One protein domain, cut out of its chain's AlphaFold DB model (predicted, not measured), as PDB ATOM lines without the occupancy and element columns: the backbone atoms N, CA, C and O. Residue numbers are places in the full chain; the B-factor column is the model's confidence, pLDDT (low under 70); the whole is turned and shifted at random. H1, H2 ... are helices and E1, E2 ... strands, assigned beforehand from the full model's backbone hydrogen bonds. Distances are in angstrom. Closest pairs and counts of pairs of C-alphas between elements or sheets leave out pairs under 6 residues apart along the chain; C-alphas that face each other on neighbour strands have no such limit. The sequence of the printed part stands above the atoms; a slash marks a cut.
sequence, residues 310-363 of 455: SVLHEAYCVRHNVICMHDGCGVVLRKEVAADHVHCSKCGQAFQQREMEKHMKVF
ATOM      1  N   SER A 310     -28.837  28.272  14.912       86.94
ATOM      2  CA  SER A 310     -28.074  29.405  14.392       86.94
ATOM      3  C   SER A 310     -27.001  29.902  15.358       86.94
ATOM      4  O   SER A 310     -25.826  29.947  15.008       86.94
ATOM      5  N   VAL A 311     -27.385  30.157  16.609       88.12
ATOM      6  CA  VAL A 311     -26.487  30.646  17.666       88.12
ATOM      7  C   VAL A 311     -25.362  29.648  17.963       88.12
ATOM      8  O   VAL A 311     -24.198  30.033  18.078       88.12
ATOM      9  N   LEU A 312     -25.687  28.352  18.055       88.56
ATOM     10  CA  LEU A 312     -24.700  27.310  18.350       88.56
ATOM     11  C   LEU A 312     -23.716  27.133  17.189       88.56
ATOM     12  O   LEU A 312     -22.504  27.053  17.409       88.56
ATOM     13  N   HIS A 313     -24.230  27.115  15.956       88.31
ATOM     14  CA  HIS A 313     -23.404  27.040  14.759       88.31
ATOM     15  C   HIS A 313     -22.508  28.271  14.627       88.31
ATOM     16  O   HIS A 313     -21.316  28.103  14.398       88.31
ATOM     17  N   GLU A 314     -23.032  29.491  14.786       88.56
ATOM     18  CA  GLU A 314     -22.232  30.717  14.688       88.56
ATOM     19  C   GLU A 314     -21.102  30.724  15.720       88.56
ATOM     20  O   GLU A 314     -19.943  30.944  15.364       88.56
ATOM     21  N   ALA A 315     -21.400  30.377  16.975       88.44
ATOM     22  CA  ALA A 315     -20.393  30.303  18.026       88.44
ATOM     23  C   ALA A 315     -19.318  29.243  17.735       88.44
ATOM     24  O   ALA A 315     -18.140  29.470  18.014       88.44
ATOM     25  N   TYR A 316     -19.692  28.075  17.204       91.06
ATOM     26  CA  TYR A 316     -18.726  27.048  16.804       91.06
ATOM     27  C   TYR A 316     -17.911  27.485  15.578       91.06
ATOM     28  O   TYR A 316     -16.691  27.325  15.543       91.06
ATOM     29  N   CYS A 317     -18.578  28.077  14.590       88.81
ATOM     30  CA  CYS A 317     -17.998  28.486  13.323       88.81
ATOM     31  C   CYS A 317     -16.969  29.604  13.501       88.81
ATOM     32  O   CYS A 317     -15.881  29.494  12.956       88.81
ATOM     33  N   VAL A 318     -17.259  30.644  14.285       89.31
ATOM     34  CA  VAL A 318     -16.304  31.736  14.570       89.31
ATOM     35  C   VAL A 318     -15.088  31.237  15.362       89.31
ATOM     36  O   VAL A 318     -13.970  31.743  15.220       89.31
ATOM     37  N   ARG A 319     -15.277  30.208  16.197       89.81
ATOM     38  CA  ARG A 319     -14.186  29.609  16.971       89.81
ATOM     39  C   ARG A 319     -13.215  28.823  16.097       89.81
ATOM     40  O   ARG A 319     -12.014  29.017  16.265       89.81
ATOM     41  N   HIS A 320     -13.712  28.021  15.160       90.31
ATOM     42  CA  HIS A 320     -12.882  27.086  14.390       90.31
ATOM     43  C   HIS A 320     -12.547  27.555  12.977       90.31
ATOM     44  O   HIS A 320     -11.566  27.078  12.417       90.31
ATOM     45  N   ASN A 321     -13.314  28.490  12.413       90.88
ATOM     46  CA  ASN A 321     -13.153  28.926  11.033       90.88
ATOM     47  C   ASN A 321     -12.804  30.410  10.937       90.88
ATOM     48  O   ASN A 321     -13.210  31.224  11.769       90.88
ATOM     49  N   VAL A 322     -12.088  30.753   9.876       91.56
ATOM     50  CA  VAL A 322     -11.714  32.108   9.485       91.56
ATOM     51  C   VAL A 322     -12.016  32.289   8.001       91.56
ATOM     52  O   VAL A 322     -11.878  31.354   7.215       91.56
ATOM     53  N   ILE A 323     -12.475  33.477   7.627       89.12
ATOM     54  CA  ILE A 323     -12.669  33.848   6.226       89.12
ATOM     55  C   ILE A 323     -11.359  34.445   5.730       89.12
ATOM     56  O   ILE A 323     -10.777  35.299   6.404       89.12
ATOM     57  N   CYS A 324     -10.901  34.016   4.563       90.69
ATOM     58  CA  CYS A 324      -9.791  34.670   3.905       90.69
ATOM     59  C   CYS A 324     -10.166  36.116   3.541       90.69
ATOM     60  O   CYS A 324     -11.162  36.352   2.860       90.69
ATOM     61  N   MET A 325      -9.347  37.071   3.987       88.62
ATOM     62  CA  MET A 325      -9.563  38.506   3.767       88.62
ATOM     63  C   MET A 325      -8.915  39.027   2.479       88.62
ATOM     64  O   MET A 325      -8.956  40.227   2.225       88.62
ATOM     65  N   HIS A 326      -8.291  38.154   1.684       88.50
ATOM     66  CA  HIS A 326      -7.765  38.544   0.383       88.50
ATOM     67  C   HIS A 326      -8.917  38.943  -0.538       88.50
ATOM     68  O   HIS A 326      -9.942  38.253  -0.594       88.50
ATOM     69  N   ASP A 327      -8.731  40.046  -1.262       88.75
ATOM     70  CA  ASP A 327      -9.736  40.556  -2.186       88.75
ATOM     71  C   ASP A 327     -10.106  39.484  -3.221       88.75
ATOM     72  O   ASP A 327      -9.243  38.770  -3.738       88.75
ATOM     73  N   GLY A 328     -11.404  39.290  -3.440       83.25
ATOM     74  CA  GLY A 328     -11.930  38.258  -4.338       83.25
ATOM     75  C   GLY A 328     -11.821  36.794  -3.873       83.25
ATOM     76  O   GLY A 328     -12.359  35.932  -4.564       83.25
ATOM     77  N   CYS A 329     -11.195  36.470  -2.730       87.75
ATOM     78  CA  CYS A 329     -11.078  35.077  -2.268       87.75
ATOM     79  C   CYS A 329     -12.308  34.616  -1.466       87.75
ATOM     80  O   CYS A 329     -13.036  33.719  -1.886       87.75
ATOM     81  N   GLY A 330     -12.533  35.192  -0.280       85.00
ATOM     82  CA  GLY A 330     -13.700  34.897   0.565       85.00
ATOM     83  C   GLY A 330     -13.841  33.444   1.058       85.00
ATOM     84  O   GLY A 330     -14.870  33.103   1.646       85.00
ATOM     85  N   VAL A 331     -12.843  32.578   0.843       87.62
ATOM     86  CA  VAL A 331     -12.886  31.163   1.246       87.62
ATOM     87  C   VAL A 331     -12.912  31.041   2.767       87.62
ATOM     88  O   VAL A 331     -12.184  31.728   3.485       87.62
ATOM     89  N   VAL A 332     -13.752  30.137   3.270       89.31
ATOM     90  CA  VAL A 332     -13.876  29.845   4.700       89.31
ATOM     91  C   VAL A 332     -12.995  28.651   5.038       89.31
ATOM     92  O   VAL A 332     -13.276  27.524   4.633       89.31
ATOM     93  N   LEU A 333     -11.952  28.896   5.820       90.00
ATOM     94  CA  LEU A 333     -10.927  27.926   6.187       90.00
ATOM     95  C   LEU A 333     -11.048  27.580   7.664       90.00
ATOM     96  O   LEU A 333     -11.475  28.408   8.468       90.00
ATOM     97  N   ARG A 334     -10.618  26.380   8.053       89.75
ATOM     98  CA  ARG A 334     -10.376  26.112   9.473       89.75
ATOM     99  C   ARG A 334      -9.114  26.845   9.905       89.75
ATOM    100  O   ARG A 334      -8.142  26.881   9.158       89.75
ATOM    101  N   LYS A 335      -9.098  27.389  11.119       90.69
ATOM    102  CA  LYS A 335      -7.948  28.138  11.652       90.69
ATOM    103  C   LYS A 335      -6.652  27.328  11.637       90.69
ATOM    104  O   LYS A 335      -5.601  27.902  11.403       90.69
ATOM    105  N   GLU A 336      -6.748  26.014  11.831       89.88
ATOM    106  CA  GLU A 336      -5.606  25.089  11.811       89.88
ATOM    107  C   GLU A 336      -4.898  25.011  10.446       89.88
ATOM    108  O   GLU A 336      -3.686  24.848  10.409       89.88
ATOM    109  N   VAL A 337      -5.628  25.189   9.336       89.56
ATOM    110  CA  VAL A 337      -5.072  25.167   7.966       89.56
ATOM    111  C   VAL A 337      -5.014  26.549   7.316       89.56
ATOM    112  O   VAL A 337      -4.510  26.691   6.211       89.56
ATOM    113  N   ALA A 338      -5.520  27.588   7.984       88.81
ATOM    114  CA  ALA A 338      -5.601  28.928   7.407       88.81
ATOM    115  C   ALA A 338      -4.225  29.527   7.083       88.81
ATOM    116  O   ALA A 338      -4.123  30.326   6.160       88.81
ATOM    117  N   ALA A 339      -3.182  29.126   7.816       89.00
ATOM    118  CA  ALA A 339      -1.805  29.532   7.543       89.00
ATOM    119  C   ALA A 339      -1.218  28.884   6.276       89.00
ATOM    120  O   ALA A 339      -0.291  29.439   5.699       89.00
ATOM    121  N   ASP A 340      -1.751  27.736   5.843       91.12
ATOM    122  CA  ASP A 340      -1.331  27.058   4.609       91.12
ATOM    123  C   ASP A 340      -2.008  27.672   3.371       91.12
ATOM    124  O   ASP A 340      -1.559  27.452   2.257       91.12
ATOM    125  N   HIS A 341      -3.067  28.471   3.538       92.44
ATOM    126  CA  HIS A 341      -3.760  29.148   2.438       92.44
ATOM    127  C   HIS A 341      -3.087  30.479   2.096       92.44
ATOM    128  O   HIS A 341      -3.205  31.464   2.829       92.44
ATOM    129  N   VAL A 342      -2.428  30.531   0.943       94.00
ATOM    130  CA  VAL A 342      -1.674  31.699   0.469       94.00
ATOM    131  C   VAL A 342      -2.111  32.130  -0.924       94.00
ATOM    132  O   VAL A 342      -2.717  31.355  -1.653       94.00
ATOM    133  N   HIS A 343      -1.811  33.374  -1.303       93.81
ATOM    134  CA  HIS A 343      -2.163  33.921  -2.618       93.81
ATOM    135  C   HIS A 343      -0.905  34.297  -3.383       93.81
ATOM    136  O   HIS A 343       0.064  34.783  -2.797       93.81
ATOM    137  N   CYS A 344      -0.932  34.087  -4.692       93.88
ATOM    138  CA  CYS A 344       0.140  34.521  -5.569       93.88
ATOM    139  C   CYS A 344       0.146  36.051  -5.671       93.88
ATOM    140  O   CYS A 344      -0.886  36.668  -5.927       93.88
ATOM    141  N   SER A 345       1.318  36.672  -5.533       91.69
ATOM    142  CA  SER A 345       1.468  38.128  -5.631       91.69
ATOM    143  C   SER A 345       1.307  38.680  -7.051       91.69
ATOM    144  O   SER A 345       1.093  39.879  -7.203       91.69
ATOM    145  N   LYS A 346       1.417  37.830  -8.083       92.00
ATOM    146  CA  LYS A 346       1.290  38.226  -9.494       92.00
ATOM    147  C   LYS A 346      -0.138  38.087 -10.024       92.00
ATOM    148  O   LYS A 346      -0.628  39.010 -10.663       92.00
ATOM    149  N   CYS A 347      -0.804  36.959  -9.763       91.12
ATOM    150  CA  CYS A 347      -2.140  36.677 -10.308       91.12
ATOM    151  C   CYS A 347      -3.273  36.683  -9.266       91.12
ATOM    152  O   CYS A 347      -4.439  36.586  -9.641       91.12
ATOM    153  N   GLY A 348      -2.964  36.765  -7.966       90.31
ATOM    154  CA  GLY A 348      -3.959  36.781  -6.886       90.31
ATOM    155  C   GLY A 348      -4.658  35.441  -6.616       90.31
ATOM    156  O   GLY A 348      -5.497  35.368  -5.720       90.31
ATOM    157  N   GLN A 349      -4.332  34.376  -7.356       90.69
ATOM    158  CA  GLN A 349      -4.915  33.047  -7.155       90.69
ATOM    159  C   GLN A 349      -4.457  32.428  -5.831       90.69
ATOM    160  O   GLN A 349      -3.318  32.627  -5.402       90.69
ATOM    161  N   ALA A 350      -5.355  31.676  -5.195       90.81
ATOM    162  CA  ALA A 350      -5.116  31.037  -3.909       90.81
ATOM    163  C   ALA A 350      -4.607  29.596  -4.061       90.81
ATOM    164  O   ALA A 350      -5.137  28.837  -4.870       90.81
ATOM    165  N   PHE A 351      -3.631  29.217  -3.238       90.62
ATOM    166  CA  PHE A 351      -2.969  27.911  -3.240       90.62
ATOM    167  C   PHE A 351      -2.604  27.475  -1.822       90.62
ATOM    168  O   PHE A 351      -2.612  28.282  -0.887       90.62
ATOM    169  N   GLN A 352      -2.221  26.207  -1.671       90.19
ATOM    170  CA  GLN A 352      -1.544  25.757  -0.456       90.19
ATOM    171  C   GLN A 352      -0.073  26.205  -0.474       90.19
ATOM    172  O   GLN A 352       0.540  26.316  -1.540       90.19
ATOM    173  N   GLN A 353       0.538  26.450   0.687       89.94
ATOM    174  CA  GLN A 353       1.877  27.043   0.788       89.94
ATOM    175  C   GLN A 353       2.936  26.217   0.050       89.94
ATOM    176  O   GLN A 353       3.849  26.784  -0.555       89.94
ATOM    177  N   ARG A 354       2.795  24.887   0.057       87.06
ATOM    178  CA  ARG A 354       3.687  23.959  -0.657       87.06
ATOM    179  C   ARG A 354       3.565  24.018  -2.186       87.06
ATOM    180  O   ARG A 354       4.523  23.692  -2.878       87.06
ATOM    181  N   GLU A 355       2.415  24.441  -2.707       88.50
ATOM    182  CA  GLU A 355       2.134  24.519  -4.150       88.50
ATOM    183  C   GLU A 355       2.653  25.821  -4.762       88.50
ATOM    184  O   GLU A 355       2.925  25.879  -5.961       88.50
ATOM    185  N   MET A 356       2.842  26.855  -3.935       91.12
ATOM    186  CA  MET A 356       3.233  28.192  -4.384       91.12
ATOM    187  C   MET A 356       4.541  28.191  -5.181       91.12
ATOM    188  O   MET A 356       4.649  28.873  -6.195       91.12
ATOM    189  N   GLU A 357       5.536  27.404  -4.770       90.38
ATOM    190  CA  GLU A 357       6.812  27.338  -5.490       90.38
ATOM    191  C   GLU A 357       6.639  26.756  -6.900       90.38
ATOM    192  O   GLU A 357       7.163  27.306  -7.869       90.38
ATOM    193  N   LYS A 358       5.849  25.678  -7.032       90.12
ATOM    194  CA  LYS A 358       5.519  25.089  -8.334       90.12
ATOM    195  C   LYS A 358       4.718  26.073  -9.179       90.12
ATOM    196  O   LYS A 358       5.040  26.255 -10.348       90.12
ATOM    197  N   HIS A 359       3.731  26.748  -8.592       91.31
ATOM    198  CA  HIS A 359       2.944  27.767  -9.280       91.31
ATOM    199  C   HIS A 359       3.831  28.884  -9.852       91.31
ATOM    200  O   HIS A 359       3.762  29.171 -11.045       91.31
ATOM    201  N   MET A 360       4.722  29.456  -9.037       92.69
ATOM    202  CA  MET A 360       5.629  30.516  -9.483       92.69
ATOM    203  C   MET A 360       6.565  30.037 -10.598       92.69
ATOM    204  O   MET A 360       6.718  30.741 -11.594       92.69
ATOM    205  N   LYS A 361       7.142  28.835 -10.464       90.69
ATOM    206  CA  LYS A 361       8.047  28.256 -11.467       90.69
ATOM    207  C   LYS A 361       7.329  27.941 -12.784       90.69
ATOM    208  O   LYS A 361       7.828  28.233 -13.856       90.69
ATOM    209  N   VAL A 362       6.126  27.374 -12.723       88.69
ATOM    210  CA  VAL A 362       5.402  26.929 -13.921       88.69
ATOM    211  C   VAL A 362       4.706  28.080 -14.642       88.69
ATOM    212  O   VAL A 362       4.694  28.096 -15.870       88.69
ATOM    213  N   PHE A 363       4.087  29.018 -13.921       90.31
ATOM    214  CA  PHE A 363       3.235  30.043 -14.537       90.31
ATOM    215  C   PHE A 363       3.939  31.380 -14.752       90.31
ATOM    216  O   PHE A 363       3.620  32.068 -15.719       90.31
TER     217      PHE A 363
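Overview. This is residues 310 to 363 of the 455 residues of an uncharacterized protein of Triticum aestivum (UniProt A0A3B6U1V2). Two small, separate hairpins, E1 with E2 and E3 with E4, follow one another along a thin rod, with H1 at one end and H2 at the other; residues 310 to 316 of H1 stick out free. The 54 printed residues run H1, E1, E2, E3, E4, H2, a mixed class with two antiparallel two-stranded sheets. The whole is loose, radius of gyration of the C-alphas 13.6 A, spanning 45 by 20 by 10 A.

Along the chain. Look for E1 at residues 321 to 323, E2 at 332 to 334, E3 at 341 to 343 and E4 at 350 to 352. Find C-alpha 310 at (-28.074, 29.405, 14.392); from there H1 runs 15.4 A to residue 320. H2, residues 356 to 363, runs 10.3 A to C-alpha 363 at (3.235, 30.043, -14.537).

Arrangement. In hairpin E1 and E2, antiparallel at 145 degrees, find N 322 and O 333 within hydrogen-bond range at 2.8 A. In hairpin E3 and E4, at 136 degrees, N 342 and O 351 are 2.9 A apart. E2 and E3 are only just apart, closest C-alphas 8.2 A. H1 and H2 are apart; in both, every O i to N i+4 pair is within hydrogen-bond range.

Size, cuts and confidence. The C-alphas farthest apart, of Val 311 and Lys 361, are 45.2 A apart. The printed part has no cut, no link is long, and no printed residue is under 70 in pLDDT.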